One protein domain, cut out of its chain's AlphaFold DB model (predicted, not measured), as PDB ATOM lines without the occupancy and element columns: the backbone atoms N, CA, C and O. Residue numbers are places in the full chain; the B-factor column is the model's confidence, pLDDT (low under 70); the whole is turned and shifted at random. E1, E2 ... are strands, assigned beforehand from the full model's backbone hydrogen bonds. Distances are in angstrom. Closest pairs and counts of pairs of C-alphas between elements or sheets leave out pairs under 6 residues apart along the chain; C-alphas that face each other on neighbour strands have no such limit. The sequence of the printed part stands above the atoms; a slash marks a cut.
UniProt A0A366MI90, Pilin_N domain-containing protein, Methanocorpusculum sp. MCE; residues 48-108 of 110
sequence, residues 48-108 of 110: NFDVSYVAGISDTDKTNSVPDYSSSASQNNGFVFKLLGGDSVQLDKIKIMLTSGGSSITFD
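What this domain is: This is residues 48 to 108 of the 110 residues of the protein "Pilin_N domain-containing protein" of Methanocorpusculum sp. MCE (UniProt A0A366MI90). Two separate strand hairpins make an open, flat shape: a longer one, E1 and E2, whose strands are joined by a wide loop that runs on beyond the far end of the ladder, and a short one, E3 and E4, set off to the side. The ladder of E1 and E2 together with its loop makes the longest axis; from the end of E2 the link of residues 87 to 95 folds back to E3, and the tip of the loop, residues 61 to 66, and the tip of the small hairpin, residues 99 to 104, stick out. The printed part has 61 residues, with no named helix and four named strands in the order E1, E2, E3, E4; they form two antiparallel sheets of two strands each. The class is all strand, though under half of the residues, 26 of 61, are in named elements. The whole is only just extended, close to loose, with a radius of gyration of the C-alphas of 15.9 A and spans of 44 by 33 by 18 A.

Where its parts are: E1 is residues 48 to 54, 19.6 A from first to last C-alpha, and begins at C-alpha 48 at (185.848, 152.176, 206.399). Residues 55 to 77 hold no named element. E2, the longest strand, is residues 78 to 86 and measures 23.4 A, with C-alpha 86 at (190.711, 155.443, 204.439). E3 is residues 96 to 100, and E4 is residues 103 to 107, ending at C-alpha 107 at (168.407, 164.363, 208.475).

How they stand to each other: E1 and E2 are a hairpin of antiparallel neighbours, with 160 degrees between their directions. The C-alphas of Tyr 53 and Phe 79 face each other at 4.6 A. N 50 and O 82 are within hydrogen-bond range at 2.8 A, and so are N 84 and O 48 at 2.9 A. E3 and E4 are a second hairpin, antiparallel at 164 degrees. The C-alphas of Met 97 and Thr 106 face each other at 4.4 A, and N 98 and O 105 are within hydrogen-bond range at 2.9 A. E3 is apart from both E1 and E2, and E4 is apart from both as well.

The domain as a whole: The two C-alphas farthest apart are those of Thr 63 and Asp 87, at 46.3 A. The printed part has no cut. The link from E1 to E2 is long, with 23 residues; that from E2 to E3 is short, with 9, and that from E3 to E4 is tight, with 2. Residues 61 to 66 and 99 to 104 stand free; the body without them spans 40 by 26 by 16 A. The mean pLDDT of the printed part is 82.3, and confidence is under 70 at residues 56, 67 and 69 to 76, which lie in the link from E1 to E2.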
ATOM      1  N   ASN A  48     186.302 153.280 205.563       91.19
ATOM      2  CA  ASN A  48     185.848 152.176 206.399       91.19
ATOM      3  C   ASN A  48     185.274 152.722 207.706       91.19
ATOM      4  O   ASN A  48     186.012 153.243 208.546       91.19
ATOM      5  N   PHE A  49     183.965 152.564 207.891       90.88
ATOM      6  CA  PHE A  49     183.281 152.934 209.124       90.88
ATOM      7  C   PHE A  49     182.988 151.718 209.992       90.88
ATOM      8  O   PHE A  49     182.498 150.701 209.508       90.88
ATOM      9  N   ASP A  50     183.232 151.873 211.286       93.50
ATOM     10  CA  ASP A  50     182.628 151.049 212.321       93.50
ATOM     11  C   ASP A  50     181.403 151.772 212.875       93.50
ATOM     12  O   ASP A  50     181.448 152.983 213.124       93.50
ATOM     13  N   VAL A  51     180.306 151.041 213.048       91.31
ATOM     14  CA  VAL A  51     179.039 151.595 213.522       91.31
ATOM     15  C   VAL A  51     178.647 150.873 214.794       91.31
ATOM     16  O   VAL A  51     178.393 149.671 214.796       91.31
ATOM     17  N   SER A  52     178.553 151.635 215.877       91.56
ATOM     18  CA  SER A  52     178.052 151.151 217.159       91.56
ATOM     19  C   SER A  52     176.841 151.969 217.587       91.56
ATOM     20  O   SER A  52     176.673 153.119 217.177       91.56
ATOM     21  N   TYR A  53     175.968 151.374 218.395       88.44
ATOM     22  CA  TYR A  53     174.861 152.093 219.012       88.44
ATOM     23  C   TYR A  53     175.158 152.297 220.496       88.44
ATOM     24  O   TYR A  53     175.728 151.431 221.160       88.44
ATOM     25  N   VAL A  54     174.749 153.447 221.015       83.06
ATOM     26  CA  VAL A  54     174.757 153.761 222.441       83.06
ATOM     27  C   VAL A  54     173.302 153.862 222.865       83.06
ATOM     28  O   VAL A  54     172.570 154.712 222.361       83.06
ATOM     29  N   ALA A  55     172.876 152.967 223.755       77.94
ATOM     30  CA  ALA A  55     171.556 153.004 224.372       77.94
ATOM     31  C   ALA A  55     171.714 153.464 225.823       77.94
ATOM     32  O   ALA A  55     172.167 152.708 226.680       77.94
ATOM     33  N   GLY A  56     171.387 154.728 226.074       69.94
ATOM     34  CA  GLY A  56     171.372 155.308 227.413       69.94
ATOM     35  C   GLY A  56     169.964 155.457 227.990       69.94
ATOM     36  O   GLY A  56     169.820 155.640 229.189       69.94
ATOM     37  N   ILE A  57     168.921 155.309 227.172       71.81
ATOM     38  CA  ILE A  57     167.517 155.300 227.595       71.81
ATOM     39  C   ILE A  57     166.933 153.924 227.268       71.81
ATOM     40  O   ILE A  57     166.984 153.487 226.117       71.81
ATOM     41  N   SER A  58     166.397 153.241 228.281       72.44
ATOM     42  CA  SER A  58     165.730 151.942 228.155       72.44
ATOM     43  C   SER A  58     164.393 151.992 228.874       72.44
ATOM     44  O   SER A  58     164.341 151.901 230.099       72.44
ATOM     45  N   ASP A  59     163.327 152.112 228.087       72.44
ATOM     46  CA  ASP A  59     161.970 152.126 228.608       72.44
ATOM     47  C   ASP A  59     161.614 150.757 229.209       72.44
ATOM     48  O   ASP A  59     161.585 149.721 228.526       72.44
ATOM     49  N   THR A  60     161.403 150.755 230.522       71.88
ATOM     50  CA  THR A  60     161.051 149.556 231.282       71.88
ATOM     51  C   THR A  60     159.532 149.341 231.285       71.88
ATOM     52  O   THR A  60     159.093 148.191 231.389       71.88
ATOM     53  N   ASP A  61     158.732 150.391 231.062       73.88
ATOM     54  CA  ASP A  61     157.271 150.365 231.071       73.88
ATOM     55  C   ASP A  61     156.666 150.680 229.690       73.88
ATOM     56  O   ASP A  61     156.300 151.802 229.355       73.88
ATOM     57  N   LYS A  62     156.410 149.618 228.918       74.00
ATOM     58  CA  LYS A  62     155.800 149.705 227.577       74.00
ATOM     59  C   LYS A  62     154.323 150.129 227.573       74.00
ATOM     60  O   LYS A  62     153.697 150.108 226.512       74.00
ATOM     61  N   THR A  63     153.718 150.399 228.733       82.12
ATOM     62  CA  THR A  63     152.299 150.774 228.831       82.12
ATOM     63  C   THR A  63     152.069 152.278 228.735       82.12
ATOM     64  O   THR A  63     150.932 152.713 228.541       82.12
ATOM     65  N   ASN A  64     153.138 153.071 228.806       77.81
ATOM     66  CA  ASN A  64     153.095 154.514 228.658       77.81
ATOM     67  C   ASN A  64     153.975 154.959 227.461       77.81
ATOM     68  O   ASN A  64     154.703 154.168 226.872       77.81
ATOM     69  N   SER A  65     153.827 156.206 227.004       74.94
ATOM     70  CA  SER A  65     154.647 156.777 225.911       74.94
ATOM     71  C   SER A  65     155.731 157.721 226.438       74.94
ATOM     72  O   SER A  65     156.152 158.644 225.738       74.94
ATOM     73  N   VAL A  66     156.132 157.538 227.696       70.50
ATOM     74  CA  VAL A  66     157.132 158.340 228.391       70.50
ATOM     75  C   VAL A  66     158.395 157.486 228.526       70.50
ATOM     76  O   VAL A  66     158.332 156.395 229.071       70.50
ATOM     77  N   PRO A  67     159.560 157.940 228.042       69.44
ATOM     78  CA  PRO A  67     160.780 157.161 228.198       69.44
ATOM     79  C   PRO A  67     161.165 157.041 229.678       69.44
ATOM     80  O   PRO A  67     161.488 158.052 230.303       69.44
ATOM     81  N   ASP A  68     161.195 155.822 230.218       76.00
ATOM     82  CA  ASP A  68     161.790 155.557 231.529       76.00
ATOM     83  C   ASP A  68     163.321 155.472 231.420       76.00
ATOM     84  O   ASP A  68     163.883 154.754 230.590       76.00
ATOM     85  N   TYR A  69     164.030 156.224 232.261       69.94
ATOM     86  CA  TYR A  69     165.487 156.163 232.379       69.94
ATOM     87  C   TYR A  69     165.923 156.531 233.798       69.94
ATOM     88  O   TYR A  69     165.306 157.357 234.469       69.94
ATOM     89  N   SER A  70     167.002 155.909 234.284       66.75
ATOM     90  CA  SER A  70     167.565 156.278 235.589       66.75
ATOM     91  C   SER A  70     168.163 157.689 235.530       66.75
ATOM     92  O   SER A  70     168.697 158.094 234.500       66.75
ATOM     93  N   SER A  71     168.173 158.420 236.645       67.88
ATOM     94  CA  SER A  71     168.816 159.743 236.751       67.88
ATOM     95  C   SER A  71     170.331 159.737 236.475       67.88
ATOM     96  O   SER A  71     170.946 160.797 236.396       67.88
ATOM     97  N   SER A  72     170.938 158.554 236.328       67.81
ATOM     98  CA  SER A  72     172.344 158.347 235.953       67.81
ATOM     99  C   SER A  72     172.531 157.910 234.495       67.81
ATOM    100  O   SER A  72     173.662 157.714 234.052       67.81
ATOM    101  N   ALA A  73     171.447 157.710 233.745       67.56
ATOM    102  CA  ALA A  73     171.515 157.261 232.367       67.56
ATOM    103  C   ALA A  73     171.868 158.440 231.444       67.56
ATOM    104  O   ALA A  73     171.287 159.522 231.542       67.56
ATOM    105  N   SER A  74     172.840 158.240 230.551       63.28
ATOM    106  CA  SER A  74     173.160 159.215 229.506       63.28
ATOM    107  C   SER A  74     171.924 159.399 228.626       63.28
ATOM    108  O   SER A  74     171.547 158.485 227.903       63.28
ATOM    109  N   GLN A  75     171.284 160.566 228.681       66.44
ATOM    110  CA  GLN A  75     169.977 160.838 228.057       66.44
ATOM    111  C   GLN A  75     169.979 160.842 226.515       66.44
ATOM    112  O   GLN A  75     169.027 161.297 225.892       66.44
ATOM    113  N   ASN A  76     171.028 160.329 225.880       68.19
ATOM    114  CA  ASN A  76     171.144 160.278 224.435       68.19
ATOM    115  C   ASN A  76     171.306 158.831 223.980       68.19
ATOM    116  O   ASN A  76     172.352 158.214 224.188       68.19
ATOM    117  N   ASN A  77     170.279 158.329 223.297       79.12
ATOM    118  CA  ASN A  77     170.451 157.222 222.370       79.12
ATOM    119  C   ASN A  77     171.085 157.776 221.092       79.12
ATOM    120  O   ASN A  77     170.664 158.817 220.588       79.12
ATOM    121  N   GLY A  78     172.103 157.103 220.570       84.44
ATOM    122  CA  GLY A  78     172.814 157.583 219.391       84.44
ATOM    123  C   GLY A  78     173.527 156.475 218.639       84.44
ATOM    124  O   GLY A  78     173.858 155.431 219.202       84.44
ATOM    125  N   PHE A  79     173.780 156.723 217.359       86.56
ATOM    126  CA  PHE A  79     174.694 155.922 216.556       86.56
ATOM    127  C   PHE A  79     176.056 156.609 216.538       86.56
ATOM    128  O   PHE A  79     176.153 157.803 216.254       86.56
ATOM    129  N   VAL A  80     177.104 155.857 216.851       87.69
ATOM    130  CA  VAL A  80     178.489 156.316 216.807       87.69
ATOM    131  C   VAL A  80     179.141 155.713 215.576       87.69
ATOM    132  O   VAL A  80     179.288 154.494 215.469       87.69
ATOM    133  N   PHE A  81     179.545 156.592 214.666       88.81
ATOM    134  CA  PHE A  81     180.294 156.251 213.466       88.81
ATOM    135  C   PHE A  81     181.768 156.549 213.721       88.81
ATOM    136  O   PHE A  81     182.142 157.696 213.970       88.81
ATOM    137  N   LYS A  82     182.611 155.520 213.673       89.62
ATOM    138  CA  LYS A  82     184.056 155.651 213.843       89.62
ATOM    139  C   LYS A  82     184.753 155.356 212.525       89.62
ATOM    140  O   LYS A  82     184.579 154.284 211.956       89.62
ATOM    141  N   LEU A  83     185.577 156.293 212.065       90.44
ATOM    142  CA  LEU A  83     186.464 156.059 210.933       90.44
ATOM    143  C   LEU A  83     187.592 155.117 211.369       90.44
ATOM    144  O   LEU A  83     188.399 155.469 212.230       90.44
ATOM    145  N   LEU A  84     187.630 153.915 210.800       90.62
ATOM    146  CA  LEU A  84     188.697 152.945 211.047       90.62
ATOM    147  C   LEU A  84     189.922 153.203 210.160       90.62
ATOM    148  O   LEU A  84     191.039 152.870 210.547       90.62
ATOM    149  N   GLY A  85     189.710 153.800 208.987       89.31
ATOM    150  CA  GLY A  85     190.757 154.146 208.031       89.31
ATOM    151  C   GLY A  85     190.186 154.525 206.666       89.31
ATOM    152  O   GLY A  85     188.975 154.435 206.445       89.31
ATOM    153  N   GLY A  86     191.072 154.928 205.758       88.56
ATOM    154  CA  GLY A  86     190.711 155.443 204.439       88.56
ATOM    155  C   GLY A  86     190.770 156.967 204.375       88.56
ATOM    156  O   GLY A  86     191.501 157.603 205.139       88.56
ATOM    157  N   ASP A  87     190.009 157.541 203.450       88.88
ATOM    158  CA  ASP A  87     190.009 158.976 203.183       88.88
ATOM    159  C   ASP A  87     189.261 159.784 204.255       88.88
ATOM    160  O   ASP A  87     188.368 159.294 204.951       88.88
ATOM    161  N   SER A  88     189.630 161.061 204.389       86.81
ATOM    162  CA  SER A  88     188.954 161.987 205.305       86.81
ATOM    163  C   SER A  88     187.540 162.306 204.824       86.81
ATOM    164  O   SER A  88     187.319 162.572 203.644       86.81
ATOM    165  N   VAL A  89     186.591 162.346 205.757       86.31
ATOM    166  CA  VAL A  89     185.176 162.608 205.469       86.31
ATOM    167  C   VAL A  89     184.786 163.976 206.006       86.31
ATOM    168  O   VAL A  89     184.976 164.274 207.184       86.31
ATOM    169  N   GLN A  90     184.225 164.805 205.130       87.44
ATOM    170  CA  GLN A  90     183.686 166.110 205.494       87.44
ATOM    171  C   GLN A  90     182.386 165.935 206.275       87.44
ATOM    172  O   GLN A  90     181.396 165.456 205.727       87.44
ATOM    173  N   LEU A  91     182.403 166.315 207.554       86.50
ATOM    174  CA  LEU A  91     181.246 166.177 208.440       86.50
ATOM    175  C   LEU A  91     180.130 167.189 208.121       86.50
ATOM    176  O   LEU A  91     178.964 166.885 208.341       86.50
ATOM    177  N   ASP A  92     180.467 168.344 207.538       86.75
ATOM    178  CA  ASP A  92     179.524 169.420 207.181       86.75
ATOM    179  C   ASP A  92     178.690 169.125 205.920       86.75
ATOM    180  O   ASP A  92     177.813 169.906 205.547       86.75
ATOM    181  N   LYS A  93     178.987 168.021 205.222       85.00
ATOM    182  CA  LYS A  93     178.289 167.582 204.002       85.00
ATOM    183  C   LYS A  93     177.609 166.224 204.153       85.00
ATOM    184  O   LYS A  93     177.190 165.638 203.153       85.00
ATOM    185  N   ILE A  94     177.485 165.713 205.376       86.69
ATOM    186  CA  ILE A  94     176.860 164.413 205.627       86.69
ATOM    187  C   ILE A  94     175.343 164.566 205.658       86.69
ATOM    188  O   ILE A  94     174.812 165.499 206.247       86.69
ATOM    189  N   LYS A  95     174.633 163.612 205.050       88.31
ATOM    190  CA  LYS A  95     173.177 163.477 205.157       88.31
ATOM    191  C   LYS A  95     172.837 162.058 205.574       88.31
ATOM    192  O   LYS A  95     173.377 161.107 205.013       88.31
ATOM    193  N   ILE A  96     171.928 161.912 206.530       88.62
ATOM    194  CA  ILE A  96     171.423 160.604 206.959       88.62
ATOM    195  C   ILE A  96     170.037 160.430 206.351       88.62
ATOM    196  O   ILE A  96     169.132 161.203 206.650       88.62
ATOM    197  N   MET A  97     169.856 159.419 205.505       90.06
ATOM    198  CA  MET A  97     168.560 159.101 204.907       90.06
ATOM    199  C   MET A  97     168.046 157.779 205.473       90.06
ATOM    200  O   MET A  97     168.702 156.750 205.331       90.06
ATOM    201  N   LEU A  98     166.872 157.803 206.103       90.25
ATOM    202  CA  LEU A  98     166.170 156.594 206.527       90.25
ATOM    203  C   LEU A  98     165.040 156.324 205.535       90.25
ATOM    204  O   LEU A  98     164.150 157.161 205.372       90.25
ATOM    205  N   THR A  99     165.086 155.167 204.877       93.19
ATOM    206  CA  THR A  99     164.113 154.764 203.855       93.19
ATOM    207  C   THR A  99     163.307 153.567 204.349       93.19
ATOM    208  O   THR A  99     163.880 152.560 204.758       93.19
ATOM    209  N   SER A 100     161.981 153.649 204.268       92.25
ATOM    210  CA  SER A 100     161.072 152.540 204.562       92.25
ATOM    211  C   SER A 100     159.925 152.520 203.557       92.25
ATOM    212  O   SER A 100     159.187 153.496 203.437       92.25
ATOM    213  N   GLY A 101     159.796 151.425 202.799       84.75
ATOM    214  CA  GLY A 101     158.642 151.166 201.927       84.75
ATOM    215  C   GLY A 101     158.297 152.273 200.918       84.75
ATOM    216  O   GLY A 101     157.134 152.412 200.558       84.75
ATOM    217  N   GLY A 102     159.277 153.080 200.494       85.62
ATOM    218  CA  GLY A 102     159.086 154.206 199.567       85.62
ATOM    219  C   GLY A 102     158.992 155.589 200.224       85.62
ATOM    220  O   GLY A 102     159.013 156.591 199.517       85.62
ATOM    221  N   SER A 103     158.942 155.666 201.555       88.69
ATOM    222  CA  SER A 103     159.075 156.921 202.302       88.69
ATOM    223  C   SER A 103     160.522 157.123 202.738       88.69
ATOM    224  O   SER A 103     161.121 156.216 203.319       88.69
ATOM    225  N   SER A 104     161.064 158.315 202.492       91.69
ATOM    226  CA  SER A 104     162.412 158.696 202.912       91.69
ATOM    227  C   SER A 104     162.353 159.916 203.817       91.69
ATOM    228  O   SER A 104     161.747 160.928 203.465       91.69
ATOM    229  N   ILE A 105     163.025 159.843 204.961       89.81
ATOM    230  CA  ILE A 105     163.305 161.004 205.807       89.81
ATOM    231  C   ILE A 105     164.800 161.298 205.746       89.81
ATOM    232  O   ILE A 105     165.619 160.388 205.846       89.81
ATOM    233  N   THR A 106     165.152 162.562 205.522       89.50
ATOM    234  CA  THR A 106     166.548 163.007 205.445       89.50
ATOM    235  C   THR A 106     166.845 163.912 206.627       89.50
ATOM    236  O   THR A 106     166.192 164.940 206.798       89.50
ATOM    237  N   PHE A 107     167.839 163.538 207.423       86.00
ATOM    238  CA  PHE A 107     168.407 164.363 208.475       86.00
ATOM    239  C   PHE A 107     169.675 165.026 207.945       86.00
ATOM    240  O   PHE A 107     170.586 164.354 207.456       86.00
ATOM    241  N   ASP A 108     169.702 166.350 208.041       87.38
ATOM    242  CA  ASP A 108     170.839 167.194 207.691       87.38
ATOM    243  C   ASP A 108     171.387 167.783 209.005       87.38
ATOM    244  O   ASP A 108     170.782 168.718 209.551       87.38
TER     245      ASP A 108